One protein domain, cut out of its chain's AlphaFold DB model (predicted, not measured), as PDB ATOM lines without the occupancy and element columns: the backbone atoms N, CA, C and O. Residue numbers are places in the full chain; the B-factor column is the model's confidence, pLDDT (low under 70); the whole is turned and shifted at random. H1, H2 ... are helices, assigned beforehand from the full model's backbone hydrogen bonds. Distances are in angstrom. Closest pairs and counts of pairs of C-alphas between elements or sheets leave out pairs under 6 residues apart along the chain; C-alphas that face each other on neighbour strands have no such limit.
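This is residues 74 to 124 of the 126 residues of the protein "Family with sequence similarity 207 member A" of Athene cunicularia (UniProt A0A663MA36). Two long helices, H1 and H3, form the arms of an open V, with the short helix H2 at the corner where they meet through it. The arms are apart, the space between them is empty, and most of each arm stands free. The printed part has 51 residues and three named helices, in the order H1, H2, H3, with no named strand; its class is all helix. It is only just extended, close to loose, with a radius of gyration of the C-alphas of 15.1 A, and its flat outline spans 36 by 34 by 13 A.

Residues 78 to 97 form H1, and a tight link of one residue, Asp 98, leads to H2, residues 99 to 103. H1 and H2 are close but not clearly touching; their closest C-alphas, those of Ile 96 and Arg 102, are 6.6 A apart. A second tight link, Asn 104, leads to H3, residues 105 to 123. H2 and H3 only just touch, with 3 pairs of C-alphas within 8 A, and touch only at the corner by their link. H3 touches H2 with residues 107 to 108 alone, and the closest C-alphas of the two helices, those of Phe 101 and Ala 108, are 5.7 A apart. H1 and H3 are apart. In H1, H2 and H3 every O i to N i+4 pair is within hydrogen-bond range.

H1 begins with C-alpha 78 at (-3.049, 16.754, 28.791) and is 28.5 A long from first to last C-alpha. H2 measures 6.0 A, from C-alpha 99 at (-29.258, 21.549, 7.311) to C-alpha 103. H3 measures 27.1 A and ends with C-alpha 123 at (-18.072, -6.917, 8.265).

The two C-alphas farthest apart, those of Leu 75 and Ala 103, are 38.8 A apart. The printed part has no cut. Mean pLDDT of the printed part is 92.7, and residue 124 is under 70.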
ATOM      1  N   CYS A  74      -8.108   8.414  30.551       84.69
ATOM      2  CA  CYS A  74      -7.371   8.544  31.815       84.69
ATOM      3  C   CYS A  74      -5.845   8.418  31.659       84.69
ATOM      4  O   CYS A  74      -5.115   9.033  32.436       84.69
ATOM      5  N   LEU A  75      -5.370   7.687  30.646       87.94
ATOM      6  CA  LEU A  75      -3.947   7.430  30.395       87.94
ATOM      7  C   LEU A  75      -3.297   8.478  29.475       87.94
ATOM      8  O   LEU A  75      -2.071   8.521  29.349       87.94
ATOM      9  N   MET A  76      -4.099   9.330  28.828       87.50
ATOM     10  CA  MET A  76      -3.618  10.353  27.900       87.50
ATOM     11  C   MET A  76      -2.937  11.531  28.612       87.50
ATOM     12  O   MET A  76      -3.403  12.028  29.644       87.50
ATOM     13  N   LYS A  77      -1.879  12.071  27.991       91.75
ATOM     14  CA  LYS A  77      -1.280  13.354  28.401       91.75
ATOM     15  C   LYS A  77      -2.262  14.506  28.158       91.75
ATOM     16  O   LYS A  77      -3.083  14.451  27.246       91.75
ATOM     17  N   GLN A  78      -2.130  15.608  28.900       93.06
ATOM     18  CA  GLN A  78      -3.049  16.754  28.791       93.06
ATOM     19  C   GLN A  78      -3.136  17.343  27.369       93.06
ATOM     20  O   GLN A  78      -4.223  17.688  26.914       93.06
ATOM     21  N   ALA A  79      -2.017  17.417  26.644       92.44
ATOM     22  CA  ALA A  79      -2.006  17.891  25.258       92.44
ATOM     23  C   ALA A  79      -2.758  16.947  24.300       92.44
ATOM     24  O   ALA A  79      -3.411  17.411  23.372       92.44
ATOM     25  N   GLN A  80      -2.696  15.633  24.538       90.50
ATOM     26  CA  GLN A  80      -3.436  14.640  23.749       90.50
ATOM     27  C   GLN A  80      -4.937  14.747  24.021       90.50
ATOM     28  O   GLN A  80      -5.715  14.827  23.078       90.50
ATOM     29  N   LYS A  81      -5.331  14.881  25.297       92.38
ATOM     30  CA  LYS A  81      -6.729  15.120  25.689       92.38
ATOM     31  C   LYS A  81      -7.323  16.341  24.995       92.38
ATOM     32  O   LYS A  81      -8.410  16.253  24.440       92.38
ATOM     33  N   ARG A  82      -6.602  17.470  24.998       93.62
ATOM     34  CA  ARG A  82      -7.044  18.695  24.308       93.62
ATOM     35  C   ARG A  82      -7.255  18.454  22.816       93.62
ATOM     36  O   ARG A  82      -8.318  18.774  22.311       93.62
ATOM     37  N   ARG A  83      -6.293  17.814  22.143       93.38
ATOM     38  CA  ARG A  83      -6.406  17.492  20.710       93.38
ATOM     39  C   ARG A  83      -7.582  16.566  20.397       93.38
ATOM     40  O   ARG A  83      -8.214  16.742  19.364       93.38
ATOM     41  N   LEU A  84      -7.858  15.575  21.247       92.50
ATOM     42  CA  LEU A  84      -9.019  14.696  21.082       92.50
ATOM     43  C   LEU A  84     -10.321  15.498  21.179       92.50
ATOM     44  O   LEU A  84     -11.145  15.428  20.275       92.50
ATOM     45  N   LEU A  85     -10.455  16.319  22.223       93.06
ATOM     46  CA  LEU A  85     -11.633  17.164  22.420       93.06
ATOM     47  C   LEU A  85     -11.818  18.170  21.279       93.06
ATOM     48  O   LEU A  85     -12.931  18.354  20.810       93.06
ATOM     49  N   GLU A  86     -10.745  18.795  20.792       96.00
ATOM     50  CA  GLU A  86     -10.802  19.715  19.648       96.00
ATOM     51  C   GLU A  86     -11.326  19.020  18.382       96.00
ATOM     52  O   GLU A  86     -12.153  19.586  17.668       96.00
ATOM     53  N   LYS A  87     -10.899  17.775  18.129       95.75
ATOM     54  CA  LYS A  87     -11.410  16.969  17.011       95.75
ATOM     55  C   LYS A  87     -12.889  16.633  17.182       95.75
ATOM     56  O   LYS A  87     -13.648  16.791  16.230       95.75
ATOM     57  N   GLU A  88     -13.298  16.198  18.372       94.75
ATOM     58  CA  GLU A  88     -14.703  15.890  18.660       94.75
ATOM     59  C   GLU A  88     -15.581  17.135  18.513       94.75
ATOM     60  O   GLU A  88     -16.608  17.092  17.841       94.75
ATOM     61  N   VAL A  89     -15.151  18.273  19.063       96.56
ATOM     62  CA  VAL A  89     -15.868  19.551  18.946       96.56
ATOM     63  C   VAL A  89     -16.011  19.972  17.486       96.56
ATOM     64  O   VAL A  89     -17.090  20.428  17.104       96.56
ATOM     65  N   ALA A  90     -14.966  19.810  16.669       96.81
ATOM     66  CA  ALA A  90     -15.034  20.100  15.238       96.81
ATOM     67  C   ALA A  90     -16.048  19.191  14.523       96.81
ATOM     68  O   ALA A  90     -16.883  19.685  13.766       96.81
ATOM     69  N   GLN A  91     -16.035  17.890  14.825       94.56
ATOM     70  CA  GLN A  91     -16.980  16.927  14.260       94.56
ATOM     71  C   GLN A  91     -18.430  17.230  14.669       94.56
ATOM     72  O   GLN A  91     -19.339  17.175  13.843       94.56
ATOM     73  N   PHE A  92     -18.666  17.604  15.930       95.50
ATOM     74  CA  PHE A  92     -19.992  18.018  16.392       95.50
ATOM     75  C   PHE A  92     -20.469  19.299  15.714       95.50
ATOM     76  O   PHE A  92     -21.640  19.390  15.344       95.50
ATOM     77  N   HIS A  93     -19.582  20.281  15.535       96.50
ATOM     78  CA  HIS A  93     -19.934  21.509  14.829       96.50
ATOM     79  C   HIS A  93     -20.385  21.215  13.404       96.50
ATOM     80  O   HIS A  93     -21.423  21.730  12.999       96.50
ATOM     81  N   GLU A  94     -19.670  20.350  12.685       95.31
ATOM     82  CA  GLU A  94     -20.041  19.939  11.331       95.31
ATOM     83  C   GLU A  94     -21.469  19.368  11.288       95.31
ATOM     84  O   GLU A  94     -22.310  19.849  10.523       95.31
ATOM     85  N   VAL A  95     -21.793  18.437  12.191       95.06
ATOM     86  CA  VAL A  95     -23.133  17.830  12.284       95.06
ATOM     87  C   VAL A  95     -24.207  18.867  12.618       95.06
ATOM     88  O   VAL A  95     -25.260  18.892  11.988       95.06
ATOM     89  N   ILE A  96     -23.954  19.761  13.577       94.31
ATOM     90  CA  ILE A  96     -24.920  20.798  13.978       94.31
ATOM     91  C   ILE A  96     -25.116  21.841  12.867       94.31
ATOM     92  O   ILE A  96     -26.174  22.477  12.786       94.31
ATOM     93  N   THR A  97     -24.117  22.057  12.011       96.38
ATOM     94  CA  THR A  97     -24.243  22.946  10.849       96.38
ATOM     95  C   THR A  97     -24.992  22.318   9.677       96.38
ATOM     96  O   THR A  97     -25.535  23.073   8.872       96.38
ATOM     97  N   ASP A  98     -25.085  20.987   9.599       94.88
ATOM     98  CA  ASP A  98     -25.797  20.300   8.519       94.88
ATOM     99  C   ASP A  98     -27.301  20.666   8.532       94.88
ATOM    100  O   ASP A  98     -28.006  20.417   9.521       94.88
ATOM    101  N   PRO A  99     -27.839  21.231   7.432       95.38
ATOM    102  CA  PRO A  99     -29.258  21.549   7.311       95.38
ATOM    103  C   PRO A  99     -30.187  20.353   7.547       95.38
ATOM    104  O   PRO A  99     -31.280  20.534   8.086       95.38
ATOM    105  N   ARG A 100     -29.774  19.134   7.178       93.12
ATOM    106  CA  ARG A 100     -30.582  17.915   7.368       93.12
ATOM    107  C   ARG A 100     -30.745  17.589   8.845       93.12
ATOM    108  O   ARG A 100     -31.852  17.300   9.297       93.12
ATOM    109  N   PHE A 101     -29.650  17.698   9.594       94.31
ATOM    110  CA  PHE A 101     -29.650  17.506  11.037       94.31
ATOM    111  C   PHE A 101     -30.456  18.601  11.744       94.31
ATOM    112  O   PHE A 101     -31.218  18.304  12.662       94.31
ATOM    113  N   ARG A 102     -30.366  19.858  11.283       94.62
ATOM    114  CA  ARG A 102     -31.186  20.964  11.812       94.62
ATOM    115  C   ARG A 102     -32.680  20.792  11.550       94.62
ATOM    116  O   ARG A 102     -33.480  21.158  12.404       94.62
ATOM    117  N   ALA A 103     -33.054  20.268  10.384       96.25
ATOM    118  CA  ALA A 103     -34.453  20.058  10.024       96.25
ATOM    119  C   ALA A 103     -35.090  18.916  10.828       96.25
ATOM    120  O   ALA A 103     -36.211  19.058  11.314       96.25
ATOM    121  N   ASN A 104     -34.388  17.786  10.976       95.88
ATOM    122  CA  ASN A 104     -34.859  16.668  11.790       95.88
ATOM    123  C   ASN A 104     -33.686  15.853  12.374       95.88
ATOM    124  O   ASN A 104     -33.200  14.915  11.730       95.88
ATOM    125  N   PRO A 105     -33.251  16.158  13.610       95.75
ATOM    126  CA  PRO A 105     -32.074  15.522  14.194       95.75
ATOM    127  C   PRO A 105     -32.316  14.043  14.511       95.75
ATOM    128  O   PRO A 105     -31.432  13.217  14.301       95.75
ATOM    129  N   LEU A 106     -33.520  13.682  14.969       96.12
ATOM    130  CA  LEU A 106     -33.846  12.301  15.338       96.12
ATOM    131  C   LEU A 106     -33.801  11.372  14.123       96.12
ATOM    132  O   LEU A 106     -33.236  10.281  14.205       96.12
ATOM    133  N   MET A 107     -34.335  11.821  12.984       95.94
ATOM    134  CA  MET A 107     -34.280  11.045  11.745       95.94
ATOM    135  C   MET A 107     -32.844  10.877  11.247       95.94
ATOM    136  O   MET A 107     -32.447   9.750  10.955       95.94
ATOM    137  N   ALA A 108     -32.048  11.950  11.229       95.19
ATOM    138  CA  ALA A 108     -30.646  11.890  10.811       95.19
ATOM    139  C   ALA A 108     -29.817  10.920  11.678       95.19
ATOM    140  O   ALA A 108     -29.020  10.136  11.158       95.19
ATOM    141  N   ILE A 109     -30.049  10.918  12.997       95.25
ATOM    142  CA  ILE A 109     -29.416   9.967  13.922       95.25
ATOM    143  C   ILE A 109     -29.877   8.537  13.620       95.25
ATOM    144  O   ILE A 109     -29.042   7.637  13.525       95.25
ATOM    145  N   SER A 110     -31.181   8.316  13.433       96.06
ATOM    146  CA  SER A 110     -31.721   6.980  13.148       96.06
ATOM    147  C   SER A 110     -31.158   6.382  11.851       96.06
ATOM    148  O   SER A 110     -30.771   5.212  11.827       96.06
ATOM    149  N   GLU A 111     -31.015   7.197  10.801       95.81
ATOM    150  CA  GLU A 111     -30.422   6.789   9.528       95.81
ATOM    151  C   GLU A 111     -28.948   6.411   9.717       95.81
ATOM    152  O   GLU A 111     -28.531   5.327   9.298       95.81
ATOM    153  N   HIS A 112     -28.175   7.244  10.424       94.50
ATOM    154  CA  HIS A 112     -26.770   6.959  10.718       94.50
ATOM    155  C   HIS A 112     -26.592   5.636  11.470       94.50
ATOM    156  O   HIS A 112     -25.764   4.811  11.078       94.50
ATOM    157  N   LEU A 113     -27.386   5.412  12.521       96.06
ATOM    158  CA  LEU A 113     -27.344   4.180  13.312       96.06
ATOM    159  C   LEU A 113     -27.703   2.957  12.464       96.06
ATOM    160  O   LEU A 113     -26.991   1.956  12.507       96.06
ATOM    161  N   SER A 114     -28.751   3.052  11.642       96.06
ATOM    162  CA  SER A 114     -29.160   1.952  10.762       96.06
ATOM    163  C   SER A 114     -28.065   1.574   9.758       96.06
ATOM    164  O   SER A 114     -27.814   0.391   9.526       96.06
ATOM    165  N   LYS A 115     -27.352   2.569   9.213       95.44
ATOM    166  CA  LYS A 115     -26.228   2.359   8.298       95.44
ATOM    167  C   LYS A 115     -25.043   1.698   9.001       95.44
ATOM    168  O   LYS A 115     -24.435   0.798   8.429       95.44
ATOM    169  N   ARG A 116     -24.722   2.126  10.226       94.62
ATOM    170  CA  ARG A 116     -23.652   1.526  11.042       94.62
ATOM    171  C   ARG A 116     -23.937   0.066  11.376       94.62
ATOM    172  O   ARG A 116     -23.044  -0.756  11.216       94.62
ATOM    173  N   LEU A 117     -25.171  -0.248  11.764       93.75
ATOM    174  CA  LEU A 117     -25.569  -1.609  12.117       93.75
ATOM    175  C   LEU A 117     -25.423  -2.574  10.928       93.75
ATOM    176  O   LEU A 117     -24.865  -3.652  11.083       93.75
ATOM    177  N   ARG A 118     -25.839  -2.150   9.726       93.00
ATOM    178  CA  ARG A 118     -25.658  -2.947   8.498       93.00
ATOM    179  C   ARG A 118     -24.186  -3.172   8.155       93.00
ATOM    180  O   ARG A 118     -23.810  -4.270   7.775       93.00
ATOM    181  N   GLN A 119     -23.345  -2.145   8.310       90.94
ATOM    182  CA  GLN A 119     -21.902  -2.277   8.072       90.94
ATOM    183  C   GLN A 119     -21.250  -3.276   9.031       90.94
ATOM    184  O   GLN A 119     -20.370  -4.025   8.620       90.94
ATOM    185  N   GLU A 120     -21.662  -3.280  10.299       87.56
ATOM    186  CA  GLU A 120     -21.158  -4.232  11.288       87.56
ATOM    187  C   GLU A 120     -21.561  -5.670  10.929       87.56
ATOM    188  O   GLU A 120     -20.699  -6.549  10.907       87.56
ATOM    189  N   GLU A 121     -22.824  -5.878  10.543       86.38
ATOM    190  CA  GLU A 121     -23.360  -7.163  10.073       86.38
ATOM    191  C   GLU A 121     -22.628  -7.692   8.825       86.38
ATOM    192  O   GLU A 121     -22.258  -8.862   8.774       86.38
ATOM    193  N   GLU A 122     -22.329  -6.830   7.849       84.31
ATOM    194  CA  GLU A 122     -21.571  -7.194   6.641       84.31
ATOM    195  C   GLU A 122     -20.083  -7.475   6.924       84.31
ATOM    196  O   GLU A 122     -19.455  -8.292   6.248       84.31
ATOM    197  N   SER A 123     -19.496  -6.796   7.915       74.31
ATOM    198  CA  SER A 123     -18.072  -6.917   8.265       74.31
ATOM    199  C   SER A 123     -17.733  -8.130   9.132       74.31
ATOM    200  O   SER A 123     -16.552  -8.454   9.284       74.31
ATOM    201  N   ASN A 124     -18.747  -8.801   9.681       67.06
ATOM    202  CA  ASN A 124     -18.597  -9.967  10.536       67.06
ATOM    203  C   ASN A 124     -19.201 -11.207   9.845       67.06
ATOM    204  O   ASN A 124     -20.242 -11.705  10.280       67.06
TER     205      ASN A 124